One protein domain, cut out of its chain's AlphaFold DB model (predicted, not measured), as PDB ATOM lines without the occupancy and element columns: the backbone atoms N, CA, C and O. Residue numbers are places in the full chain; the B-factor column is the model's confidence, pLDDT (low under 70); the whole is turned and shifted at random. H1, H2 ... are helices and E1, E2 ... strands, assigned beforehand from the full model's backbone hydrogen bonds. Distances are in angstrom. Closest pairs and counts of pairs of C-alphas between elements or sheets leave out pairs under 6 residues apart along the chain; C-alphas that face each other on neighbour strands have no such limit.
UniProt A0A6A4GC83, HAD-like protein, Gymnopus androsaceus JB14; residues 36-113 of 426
ATOM      1  N   THR A  36      -0.854  39.434 -32.675       49.31
ATOM      2  CA  THR A  36      -0.993  38.598 -31.474       49.31
ATOM      3  C   THR A  36      -2.042  37.504 -31.652       49.31
ATOM      4  O   THR A  36      -1.860  36.398 -31.145       49.31
ATOM      5  N   ASP A  37      -3.103  37.781 -32.413       60.81
ATOM      6  CA  ASP A  37      -4.181  36.821 -32.629       60.81
ATOM      7  C   ASP A  37      -3.816  35.794 -33.707       60.81
ATOM      8  O   ASP A  37      -3.915  34.591 -33.483       60.81
ATOM      9  N   ARG A  38      -3.209  36.229 -34.820       65.88
ATOM     10  CA  ARG A  38      -2.726  35.308 -35.868       65.88
ATOM     11  C   ARG A  38      -1.653  34.340 -35.377       65.88
ATOM     12  O   ARG A  38      -1.678  33.162 -35.732       65.88
ATOM     13  N   GLN A  39      -0.702  34.815 -34.572       69.81
ATOM     14  CA  GLN A  39       0.305  33.936 -33.966       69.81
ATOM     15  C   GLN A  39      -0.319  33.000 -32.924       69.81
ATOM     16  O   GLN A  39       0.076  31.838 -32.846       69.81
ATOM     17  N   GLY A  40      -1.324  33.472 -32.180       73.44
ATOM     18  CA  GLY A  40      -2.090  32.665 -31.231       73.44
ATOM     19  C   GLY A  40      -2.888  31.545 -31.903       73.44
ATOM     20  O   GLY A  40      -2.775  30.392 -31.492       73.44
ATOM     21  N   VAL A  41      -3.633  31.854 -32.966       78.00
ATOM     22  CA  VAL A  41      -4.357  30.879 -33.801       78.00
ATOM     23  C   VAL A  41      -3.387  29.853 -34.375       78.00
ATOM     24  O   VAL A  41      -3.605  28.649 -34.249       78.00
ATOM     25  N   PHE A  42      -2.263  30.312 -34.932       78.31
ATOM     26  CA  PHE A  42      -1.253  29.419 -35.494       78.31
ATOM     27  C   PHE A  42      -0.620  28.505 -34.431       78.31
ATOM     28  O   PHE A  42      -0.376  27.330 -34.696       78.31
ATOM     29  N   PHE A  43      -0.397  29.005 -33.212       83.50
ATOM     30  CA  PHE A  43       0.078  28.201 -32.084       83.50
ATOM     31  C   PHE A  43      -0.929  27.130 -31.663       83.50
ATOM     32  O   PHE A  43      -0.548  25.968 -31.525       83.50
ATOM     33  N   ARG A  44      -2.209  27.490 -31.515       82.38
ATOM     34  CA  ARG A  44      -3.276  26.540 -31.163       82.38
ATOM     35  C   ARG A  44      -3.445  25.461 -32.235       82.38
ATOM     36  O   ARG A  44      -3.459  24.276 -31.908       82.38
ATOM     37  N   ALA A  45      -3.439  25.851 -33.509       79.94
ATOM     38  CA  ALA A  45      -3.467  24.916 -34.630       79.94
ATOM     39  C   ALA A  45      -2.233  23.996 -34.647       79.94
ATOM     40  O   ALA A  45      -2.359  22.788 -34.838       79.94
ATOM     41  N   ALA A  46      -1.032  24.522 -34.381       82.75
ATOM     42  CA  ALA A  46       0.182  23.710 -34.315       82.75
ATOM     43  C   ALA A  46       0.125  22.646 -33.200       82.75
ATOM     44  O   ALA A  46       0.636  21.542 -33.400       82.75
ATOM     45  N   LEU A  47      -0.521  22.932 -32.061       85.12
ATOM     46  CA  LEU A  47      -0.741  21.947 -30.991       85.12
ATOM     47  C   LEU A  47      -1.683  20.814 -31.417       85.12
ATOM     48  O   LEU A  47      -1.430  19.666 -31.057       85.12
ATOM     49  N   ALA A  48      -2.710  21.125 -32.209       85.12
ATOM     50  CA  ALA A  48      -3.673  20.159 -32.741       85.12
ATOM     51  C   ALA A  48      -3.170  19.372 -33.972       85.12
ATOM     52  O   ALA A  48      -3.808  18.409 -34.373       85.12
ATOM     53  N   VAL A  49      -2.045  19.758 -34.594       84.19
ATOM     54  CA  VAL A  49      -1.449  19.021 -35.733       84.19
ATOM     55  C   VAL A  49      -0.195  18.240 -35.330       84.19
ATOM     56  O   VAL A  49       0.042  17.133 -35.817       84.19
ATOM     57  N   CYS A  50       0.655  18.807 -34.467       85.31
ATOM     58  CA  CYS A  50       1.987  18.275 -34.166       85.31
ATOM     59  C   CYS A  50       1.952  17.193 -33.065       85.31
ATOM     60  O   CYS A  50       2.488  17.366 -31.962       85.31
ATOM     61  N   HIS A  51       1.303  16.065 -33.364       88.00
ATOM     62  CA  HIS A  51       1.180  14.929 -32.451       88.00
ATOM     63  C   HIS A  51       0.920  13.589 -33.160       88.00
ATOM     64  O   HIS A  51       0.594  13.532 -34.348       88.00
ATOM     65  N   LEU A  52       1.010  12.492 -32.398       86.31
ATOM     66  CA  LEU A  52       0.629  11.143 -32.842       86.31
ATOM     67  C   LEU A  52      -0.653  10.614 -32.174       86.31
ATOM     68  O   LEU A  52      -1.012   9.457 -32.380       86.31
ATOM     69  N   VAL A  53      -1.358  11.457 -31.411       89.75
ATOM     70  CA  VAL A  53      -2.647  11.134 -30.773       89.75
ATOM     71  C   VAL A  53      -3.675  10.625 -31.786       89.75
ATOM     72  O   VAL A  53      -3.779  11.135 -32.903       89.75
ATOM     73  N   LEU A  54      -4.450   9.628 -31.366       89.25
ATOM     74  CA  LEU A  54      -5.592   9.067 -32.076       89.25
ATOM     75  C   LEU A  54      -6.890   9.465 -31.368       89.25
ATOM     76  O   LEU A  54      -6.922   9.568 -30.142       89.25
ATOM     77  N   VAL A  55      -7.954   9.662 -32.146       87.94
ATOM     78  CA  VAL A  55      -9.301   9.945 -31.628       87.94
ATOM     79  C   VAL A  55     -10.148   8.697 -31.771       87.94
ATOM     80  O   VAL A  55     -10.223   8.123 -32.863       87.94
ATOM     81  N   ASP A  56     -10.794   8.287 -30.687       82.00
ATOM     82  CA  ASP A  56     -11.859   7.297 -30.779       82.00
ATOM     83  C   ASP A  56     -13.120   7.940 -31.353       82.00
ATOM     84  O   ASP A  56     -13.458   9.086 -31.053       82.00
ATOM     85  N   LYS A  57     -13.835   7.192 -32.195       72.56
ATOM     86  CA  LYS A  57     -15.118   7.666 -32.718       72.56
ATOM     87  C   LYS A  57     -16.106   7.805 -31.553       72.56
ATOM     88  O   LYS A  57     -16.217   6.846 -30.786       72.56
ATOM     89  N   PRO A  58     -16.832   8.931 -31.443       72.25
ATOM     90  CA  PRO A  58     -17.808   9.111 -30.381       72.25
ATOM     91  C   PRO A  58     -18.896   8.037 -30.470       72.25
ATOM     92  O   PRO A  58     -19.349   7.666 -31.561       72.25
ATOM     93  N   GLU A  59     -19.314   7.527 -29.314       71.56
ATOM     94  CA  GLU A  59     -20.456   6.625 -29.215       71.56
ATOM     95  C   GLU A  59     -21.742   7.433 -29.425       71.56
ATOM     96  O   GLU A  59     -22.179   8.185 -28.555       71.56
ATOM     97  N   LEU A  60     -22.349   7.278 -30.606       67.94
ATOM     98  CA  LEU A  60     -23.515   8.059 -31.042       67.94
ATOM     99  C   LEU A  60     -24.749   7.910 -30.131       67.94
ATOM    100  O   LEU A  60     -25.603   8.792 -30.133       67.94
ATOM    101  N   ASP A  61     -24.842   6.820 -29.365       71.12
ATOM    102  CA  ASP A  61     -25.999   6.504 -28.517       71.12
ATOM    103  C   ASP A  61     -25.922   7.121 -27.106       71.12
ATOM    104  O   ASP A  61     -26.954   7.300 -26.459       71.12
ATOM    105  N   THR A  62     -24.722   7.433 -26.608       76.31
ATOM    106  CA  THR A  62     -24.486   7.877 -25.222       76.31
ATOM    107  C   THR A  62     -23.984   9.311 -25.151       76.31
ATOM    108  O   THR A  62     -24.545  10.106 -24.397       76.31
ATOM    109  N   ASP A  63     -22.950   9.653 -25.923       73.94
ATOM    110  CA  ASP A  63     -22.345  10.986 -25.912       73.94
ATOM    111  C   ASP A  63     -21.722  11.326 -27.282       73.94
ATOM    112  O   ASP A  63     -20.528  11.102 -27.513       73.94
ATOM    113  N   PRO A  64     -22.522  11.859 -28.226       72.88
ATOM    114  CA  PRO A  64     -22.101  12.044 -29.614       72.88
ATOM    115  C   PRO A  64     -21.013  13.114 -29.801       72.88
ATOM    116  O   PRO A  64     -20.397  13.160 -30.865       72.88
ATOM    117  N   TYR A  65     -20.756  13.956 -28.794       74.56
ATOM    118  CA  TYR A  65     -19.800  15.069 -28.869       74.56
ATOM    119  C   TYR A  65     -18.518  14.827 -28.063       74.56
ATOM    120  O   TYR A  65     -17.615  15.666 -28.052       74.56
ATOM    121  N   ARG A  66     -18.404  13.684 -27.382       80.00
ATOM    122  CA  ARG A  66     -17.236  13.373 -26.562       80.00
ATOM    123  C   ARG A  66     -16.114  12.778 -27.400       80.00
ATOM    124  O   ARG A  66     -16.162  11.623 -27.813       80.00
ATOM    125  N   LEU A  67     -15.063  13.571 -27.585       80.94
ATOM    126  CA  LEU A  67     -13.813  13.131 -28.203       80.94
ATOM    127  C   LEU A  67     -12.860  12.598 -27.130       80.94
ATOM    128  O   LEU A  67     -12.394  13.355 -26.269       80.94
ATOM    129  N   GLU A  68     -12.562  11.301 -27.191       84.38
ATOM    130  CA  GLU A  68     -11.540  10.674 -26.356       84.38
ATOM    131  C   GLU A  68     -10.228  10.521 -27.124       84.38
ATOM    132  O   GLU A  68     -10.168   9.933 -28.207       84.38
ATOM    133  N   TYR A  69      -9.164  11.068 -26.536       88.69
ATOM    134  CA  TYR A  69      -7.828  11.093 -27.111       88.69
ATOM    135  C   TYR A  69      -6.955   9.996 -26.508       88.69
ATOM    136  O   TYR A  69      -6.698   9.977 -25.303       88.69
ATOM    137  N   LYS A  70      -6.451   9.106 -27.364       87.88
ATOM    138  CA  LYS A  70      -5.507   8.044 -27.007       87.88
ATOM    139  C   LYS A  70      -4.129   8.370 -27.560       87.88
ATOM    140  O   LYS A  70      -3.972   8.633 -28.750       87.88
ATOM    141  N   ALA A  71      -3.121   8.336 -26.698       88.50
ATOM    142  CA  ALA A  71      -1.747   8.665 -27.053       88.50
ATOM    143  C   ALA A  71      -0.770   7.700 -26.381       88.50
ATOM    144  O   ALA A  71      -1.060   7.162 -25.315       88.50
ATOM    145  N   GLU A  72       0.408   7.534 -26.979       85.69
ATOM    146  CA  GLU A  72       1.517   6.800 -26.356       85.69
ATOM    147  C   GLU A  72       2.078   7.551 -25.137       85.69
ATOM    148  O   GLU A  72       2.526   6.939 -24.171       85.69
ATOM    149  N   SER A  73       2.019   8.886 -25.159       82.81
ATOM    150  CA  SER A  73       2.453   9.738 -24.054       82.81
ATOM    151  C   SER A  73       1.277  10.529 -23.468       82.81
ATOM    152  O   SER A  73       0.577  11.214 -24.222       82.81
ATOM    153  N   PRO A  74       1.092  10.534 -22.132       83.50
ATOM    154  CA  PRO A  74       0.026  11.302 -21.482       83.50
ATOM    155  C   PRO A  74       0.172  12.810 -21.716       83.50
ATOM    156  O   PRO A  74      -0.827  13.516 -21.841       83.50
ATOM    157  N   ASN A  75       1.406  13.300 -21.869       84.38
ATOM    158  CA  ASN A  75       1.674  14.698 -22.197       84.38
ATOM    159  C   ASN A  75       1.126  15.080 -23.576       84.38
ATOM    160  O   ASN A  75       0.627  16.188 -23.746       84.38
ATOM    161  N   GLU A  76       1.182  14.187 -24.568       87.12
ATOM    162  CA  GLU A  76       0.606  14.482 -25.884       87.12
ATOM    163  C   GLU A  76      -0.916  14.519 -25.844       87.12
ATOM    164  O   GLU A  76      -1.504  15.448 -26.390       87.12
ATOM    165  N   ALA A  77      -1.545  13.569 -25.146       88.44
ATOM    166  CA  ALA A  77      -2.992  13.583 -24.945       88.44
ATOM    167  C   ALA A  77      -3.451  14.874 -24.247       88.44
ATOM    168  O   ALA A  77      -4.423  15.488 -24.679       88.44
ATOM    169  N   ALA A  78      -2.723  15.325 -23.219       87.75
ATOM    170  CA  ALA A  78      -3.023  16.566 -22.509       87.75
ATOM    171  C   ALA A  78      -2.902  17.807 -23.406       87.75
ATOM    172  O   ALA A  78      -3.739  18.702 -23.326       87.75
ATOM    173  N   LEU A  79      -1.898  17.859 -24.287       89.31
ATOM    174  CA  LEU A  79      -1.726  18.973 -25.224       89.31
ATOM    175  C   LEU A  79      -2.851  19.045 -26.261       89.31
ATOM    176  O   LEU A  79      -3.342  20.136 -26.543       89.31
ATOM    177  N   VAL A  80      -3.280  17.905 -26.805       89.56
ATOM    178  CA  VAL A  80      -4.388  17.854 -27.776       89.56
ATOM    179  C   VAL A  80      -5.727  18.140 -27.100       89.56
ATOM    180  O   VAL A  80      -6.548  18.871 -27.647       89.56
ATOM    181  N   ALA A  81      -5.927  17.646 -25.876       88.44
ATOM    182  CA  ALA A  81      -7.086  18.008 -25.065       88.44
ATOM    183  C   ALA A  81      -7.119  19.517 -24.773       88.44
ATOM    184  O   ALA A  81      -8.162  20.141 -24.926       88.44
ATOM    185  N   ALA A  82      -5.975  20.121 -24.442       87.69
ATOM    186  CA  ALA A  82      -5.883  21.564 -24.264       87.69
ATOM    187  C   ALA A  82      -6.200  22.319 -25.562       87.69
ATOM    188  O   ALA A  82      -6.900  23.322 -25.503       87.69
ATOM    189  N   ALA A  83      -5.738  21.830 -26.722       86.94
ATOM    190  CA  ALA A  83      -6.059  22.409 -28.028       86.94
ATOM    191  C   ALA A  83      -7.573  22.375 -28.320       86.94
ATOM    192  O   ALA A  83      -8.140  23.385 -28.733       86.94
ATOM    193  N   ARG A  84      -8.246  21.259 -28.011       86.81
ATOM    194  CA  ARG A  84      -9.711  21.141 -28.067       86.81
ATOM    195  C   ARG A  84     -10.396  22.170 -27.169       86.81
ATOM    196  O   ARG A  84     -11.299  22.861 -27.622       86.81
ATOM    197  N   ASP A  85      -9.958  22.280 -25.919       85.06
ATOM    198  CA  ASP A  85     -10.591  23.156 -24.927       85.06
ATOM    199  C   ASP A  85     -10.431  24.654 -25.275       85.06
ATOM    200  O   ASP A  85     -11.212  25.479 -24.806       85.06
ATOM    201  N   VAL A  86      -9.456  25.007 -26.125       82.62
ATOM    202  CA  VAL A  86      -9.268  26.365 -26.674       82.62
ATOM    203  C   VAL A  86      -9.856  26.557 -28.081       82.62
ATOM    204  O   VAL A  86      -9.509  27.534 -28.744       82.62
ATOM    205  N   GLY A  87     -10.717  25.643 -28.545       82.81
ATOM    206  CA  GLY A  87     -11.464  25.783 -29.804       82.81
ATOM    207  C   GLY A  87     -10.798  25.188 -31.048       82.81
ATOM    208  O   GLY A  87     -11.199  25.515 -32.156       82.81
ATOM    209  N   PHE A  88      -9.790  24.324 -30.887       85.00
ATOM    210  CA  PHE A  88      -9.135  23.595 -31.985       85.00
ATOM    211  C   PHE A  88      -9.225  22.069 -31.773       85.00
ATOM    212  O   PHE A  88      -8.194  21.408 -31.589       85.00
ATOM    213  N   PRO A  89     -10.438  21.480 -31.723       85.31
ATOM    214  CA  PRO A  89     -10.625  20.034 -31.627       85.31
ATOM    215  C   PRO A  89      -9.986  19.288 -32.804       85.31
ATOM    216  O   PRO A  89     -10.323  19.490 -33.970       85.31
ATOM    217  N   PHE A  90      -9.104  18.343 -32.483       86.75
ATOM    218  CA  PHE A  90      -8.654  17.329 -33.432       86.75
ATOM    219  C   PHE A  90      -9.730  16.241 -33.569       86.75
ATOM    220  O   PHE A  90     -10.158  15.682 -32.556       86.75
ATOM    221  N   ILE A  91     -10.148  15.933 -34.802       84.12
ATOM    222  CA  ILE A  91     -11.269  15.018 -35.084       84.12
ATOM    223  C   ILE A  91     -10.770  13.693 -35.647       84.12
ATOM    224  O   ILE A  91     -11.111  12.618 -35.156       84.12
ATOM    225  N   ASN A  92     -10.007  13.747 -36.738       81.94
ATOM    226  CA  ASN A  92      -9.617  12.554 -37.470       81.94
ATOM    227  C   ASN A  92      -8.310  12.738 -38.240       81.94
ATOM    228  O   ASN A  92      -7.896  13.834 -38.607       81.94
ATOM    229  N   LYS A  93      -7.662  11.610 -38.522       81.69
ATOM    230  CA  LYS A  93      -6.493  11.549 -39.395       81.69
ATOM    231  C   LYS A  93      -6.866  10.782 -40.660       81.69
ATOM    232  O   LYS A  93      -7.181   9.593 -40.597       81.69
ATOM    233  N   GLY A  94      -6.891  11.483 -41.789       75.94
ATOM    234  CA  GLY A  94      -7.109  10.911 -43.115       75.94
ATOM    235  C   GLY A  94      -5.805  10.419 -43.748       75.94
ATOM    236  O   GLY A  94      -4.739  10.473 -43.136       75.94
ATOM    237  N   LYS A  95      -5.878   9.949 -45.000       72.62
ATOM    238  CA  LYS A  95      -4.681   9.568 -45.778       72.62
ATOM    239  C   LYS A  95      -3.808  10.773 -46.134       72.62
ATOM    240  O   LYS A  95      -2.590  10.657 -46.104       72.62
ATOM    241  N   ASP A  96      -4.446  11.908 -46.410       69.25
ATOM    242  CA  ASP A  96      -3.791  13.091 -46.976       69.25
ATOM    243  C   ASP A  96      -3.707  14.270 -45.990       69.25
ATOM    244  O   ASP A  96      -3.219  15.337 -46.351       69.25
ATOM    245  N   GLY A  97      -4.167  14.101 -44.744       72.56
ATOM    246  CA  GLY A  97      -4.181  15.201 -43.783       72.56
ATOM    247  C   GLY A  97      -4.762  14.874 -42.410       72.56
ATOM    248  O   GLY A  97      -5.195  13.755 -42.123       72.56
ATOM    249  N   VAL A  98      -4.754  15.896 -41.563       79.19
ATOM    250  CA  VAL A  98      -5.304  15.918 -40.203       79.19
ATOM    251  C   VAL A  98      -6.512  16.849 -40.244       79.19
ATOM    252  O   VAL A  98      -6.373  17.969 -40.718       79.19
ATOM    253  N   GLY A  99      -7.679  16.379 -39.808       78.69
ATOM    254  CA  GLY A  99      -8.894  17.183 -39.711       78.69
ATOM    255  C   GLY A  99      -8.984  17.865 -38.351       78.69
ATOM    256  O   GLY A  99      -9.030  17.189 -37.316       78.69
ATOM    257  N   ILE A 100      -9.007  19.195 -38.373       80.44
ATOM    258  CA  ILE A 100      -9.238  20.053 -37.208       80.44
ATOM    259  C   ILE A 100     -10.458  20.908 -37.510       80.44
ATOM    260  O   ILE A 100     -10.533  21.499 -38.588       80.44
ATOM    261  N   GLU A 101     -11.381  20.954 -36.560       78.94
ATOM    262  CA  GLU A 101     -12.488  21.906 -36.544       78.94
ATOM    263  C   GLU A 101     -12.000  23.187 -35.866       78.94
ATOM    264  O   GLU A 101     -11.357  23.131 -34.816       78.94
ATOM    265  N   TYR A 102     -12.275  24.334 -36.472       71.75
ATOM    266  CA  TYR A 102     -12.109  25.627 -35.824       71.75
ATOM    267  C   TYR A 102     -13.292  26.529 -36.187       71.75
ATOM    268  O   TYR A 102     -13.908  26.358 -37.241       71.75
ATOM    269  N   GLU A 103     -13.624  27.437 -35.278       65.38
ATOM    270  CA  GLU A 103     -14.682  28.430 -35.454       65.38
ATOM    271  C   GLU A 103     -14.098  29.630 -36.220       65.38
ATOM    272  O   GLU A 103     -13.130  30.248 -35.765       65.38
ATOM    273  N   ASP A 104     -14.621  29.891 -37.420       59.75
ATOM    274  CA  ASP A 104     -14.322  31.099 -38.196       59.75
ATOM    275  C   ASP A 104     -15.122  32.301 -37.651       59.75
ATOM    276  O   ASP A 104     -16.164  32.124 -37.023       59.75
ATOM    277  N   ASP A 105     -14.686  33.534 -37.952       54.81
ATOM    278  CA  ASP A 105     -15.371  34.789 -37.559       54.81
ATOM    279  C   ASP A 105     -16.840  34.890 -38.048       54.81
ATOM    280  O   ASP A 105     -17.583  35.765 -37.601       54.81
ATOM    281  N   ASP A 106     -17.259  34.003 -38.956       53.41
ATOM    282  CA  ASP A 106     -18.626  33.878 -39.476       53.41
ATOM    283  C   ASP A 106     -19.505  32.872 -38.681       53.41
ATOM    284  O   ASP A 106     -20.575  32.490 -39.156       53.41
ATOM    285  N   ASP A 107     -19.077  32.429 -37.487       47.31
ATOM    286  CA  ASP A 107     -19.747  31.424 -36.628       47.31
ATOM    287  C   ASP A 107     -19.961  30.043 -37.312       47.31
ATOM    288  O   ASP A 107     -20.775  29.220 -36.873       47.31
ATOM    289  N   GLU A 108     -19.233  29.755 -38.400       40.78
ATOM    290  CA  GLU A 108     -19.241  28.455 -39.084       40.78
ATOM    291  C   GLU A 108     -18.035  27.591 -38.672       40.78
ATOM    292  O   GLU A 108     -16.897  28.052 -38.578       40.78
ATOM    293  N   TRP A 109     -18.292  26.299 -38.437       45.34
ATOM    294  CA  TRP A 109     -17.262  25.312 -38.108       45.34
ATOM    295  C   TRP A 109     -16.603  24.788 -39.385       45.34
ATOM    296  O   TRP A 109     -17.218  24.040 -40.153       45.34
ATOM    297  N   SER A 110     -15.334  25.134 -39.594       43.59
ATOM    298  CA  SER A 110     -14.565  24.747 -40.779       43.59
ATOM    299  C   SER A 110     -13.576  23.619 -40.472       43.59
ATOM    300  O   SER A 110     -12.789  23.690 -39.528       43.59
ATOM    301  N   CYS A 111     -13.567  22.573 -41.311       47.31
ATOM    302  CA  CYS A 111     -12.556  21.510 -41.281       47.31
ATOM    303  C   CYS A 111     -11.370  21.861 -42.197       47.31
ATOM    304  O   CYS A 111     -11.505  21.802 -43.422       47.31
ATOM    305  N   VAL A 112     -10.185  22.135 -41.643       57.62
ATOM    306  CA  VAL A 112      -8.966  22.306 -42.463       57.62
ATOM    307  C   VAL A 112      -8.251  20.972 -42.602       57.62
ATOM    308  O   VAL A 112      -7.811  20.399 -41.613       57.62
ATOM    309  N   THR A 113      -8.098  20.489 -43.836       49.91
ATOM    310  CA  THR A 113      -7.341  19.263 -44.148       49.91
ATOM    311  C   THR A 113      -5.980  19.542 -44.788       49.91
ATOM    312  O   THR A 113      -5.111  18.670 -44.763       49.91
TER     313      THR A 113
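What this domain is: This is residues 36 to 113 of the 426 residues of the protein "HAD-like protein" of Gymnopus androsaceus JB14 (UniProt A0A6A4GC83). Two helices, H1 and H2, meet at a slant, and a small antiparallel sheet of three strands, in the order E3, E4, E5, packs on residues 41 to 49 of H1. A hairpin of E1 and E2 packs beside H2 and E3, and its long loop and the first residue of H1 lie at opposite ends of the whole. The printed part has 78 residues, with two named helices and five named strands in the order H1 E1 E2 H2 E3 E4 E5, and its class is mixed. It is compact, with a radius of gyration of the C-alphas of 12.6 A and spans of 36 by 28 by 25 A.

How they stand to each other: With its residues 44 to 48 alone, H1, residues 36 to 49, touches H2, residues 74 to 85, at a steep tilt of 48 degrees, opposite ways; their closest C-alphas, of Ala 48 and Val 80, are 5.5 A apart. In both, every O i to N i+4 pair is within hydrogen-bond range. E1, residues 54 to 56, and E2, residues 68 to 70, form an antiparallel hairpin, with N 54 and O 70 within hydrogen-bond range at 2.8 A. The closest C-alphas of E2 and H2, of Tyr 69 and Ala 77, are 5.9 A apart. E3, residues 90 to 93, E4, residues 98 to 103, and E5, residues 109 to 112, form a meander, each strand the antiparallel neighbour of the one before; within hydrogen-bond range are N 91 and O 99, 3.0 A, and N 110 and O 102, 3.0 A. H1 is on this sheet at a height of 11.3 A, over E4; H2 only grazes it with residues 80 to 84.

Where its parts are: H1 begins at C-alpha 36 (-0.993, 38.598, -31.474) and is 20.0 A long; H2 and E4 are 16.3 A each. E1 and E2 are 6.6 A each, E3 8.6 A, and E5 9.8 A, ending at C-alpha 112 (-8.966, 22.306, -42.463).

The domain as a whole: The two C-alphas farthest apart, of Thr 36 and Asp 61, are 40.8 A apart. The printed part has no cut; the link E1 to E2, 11 residues, is long. The pLDDT is under 70 at residues 36 to 39, 60, 96 and 103 to 113.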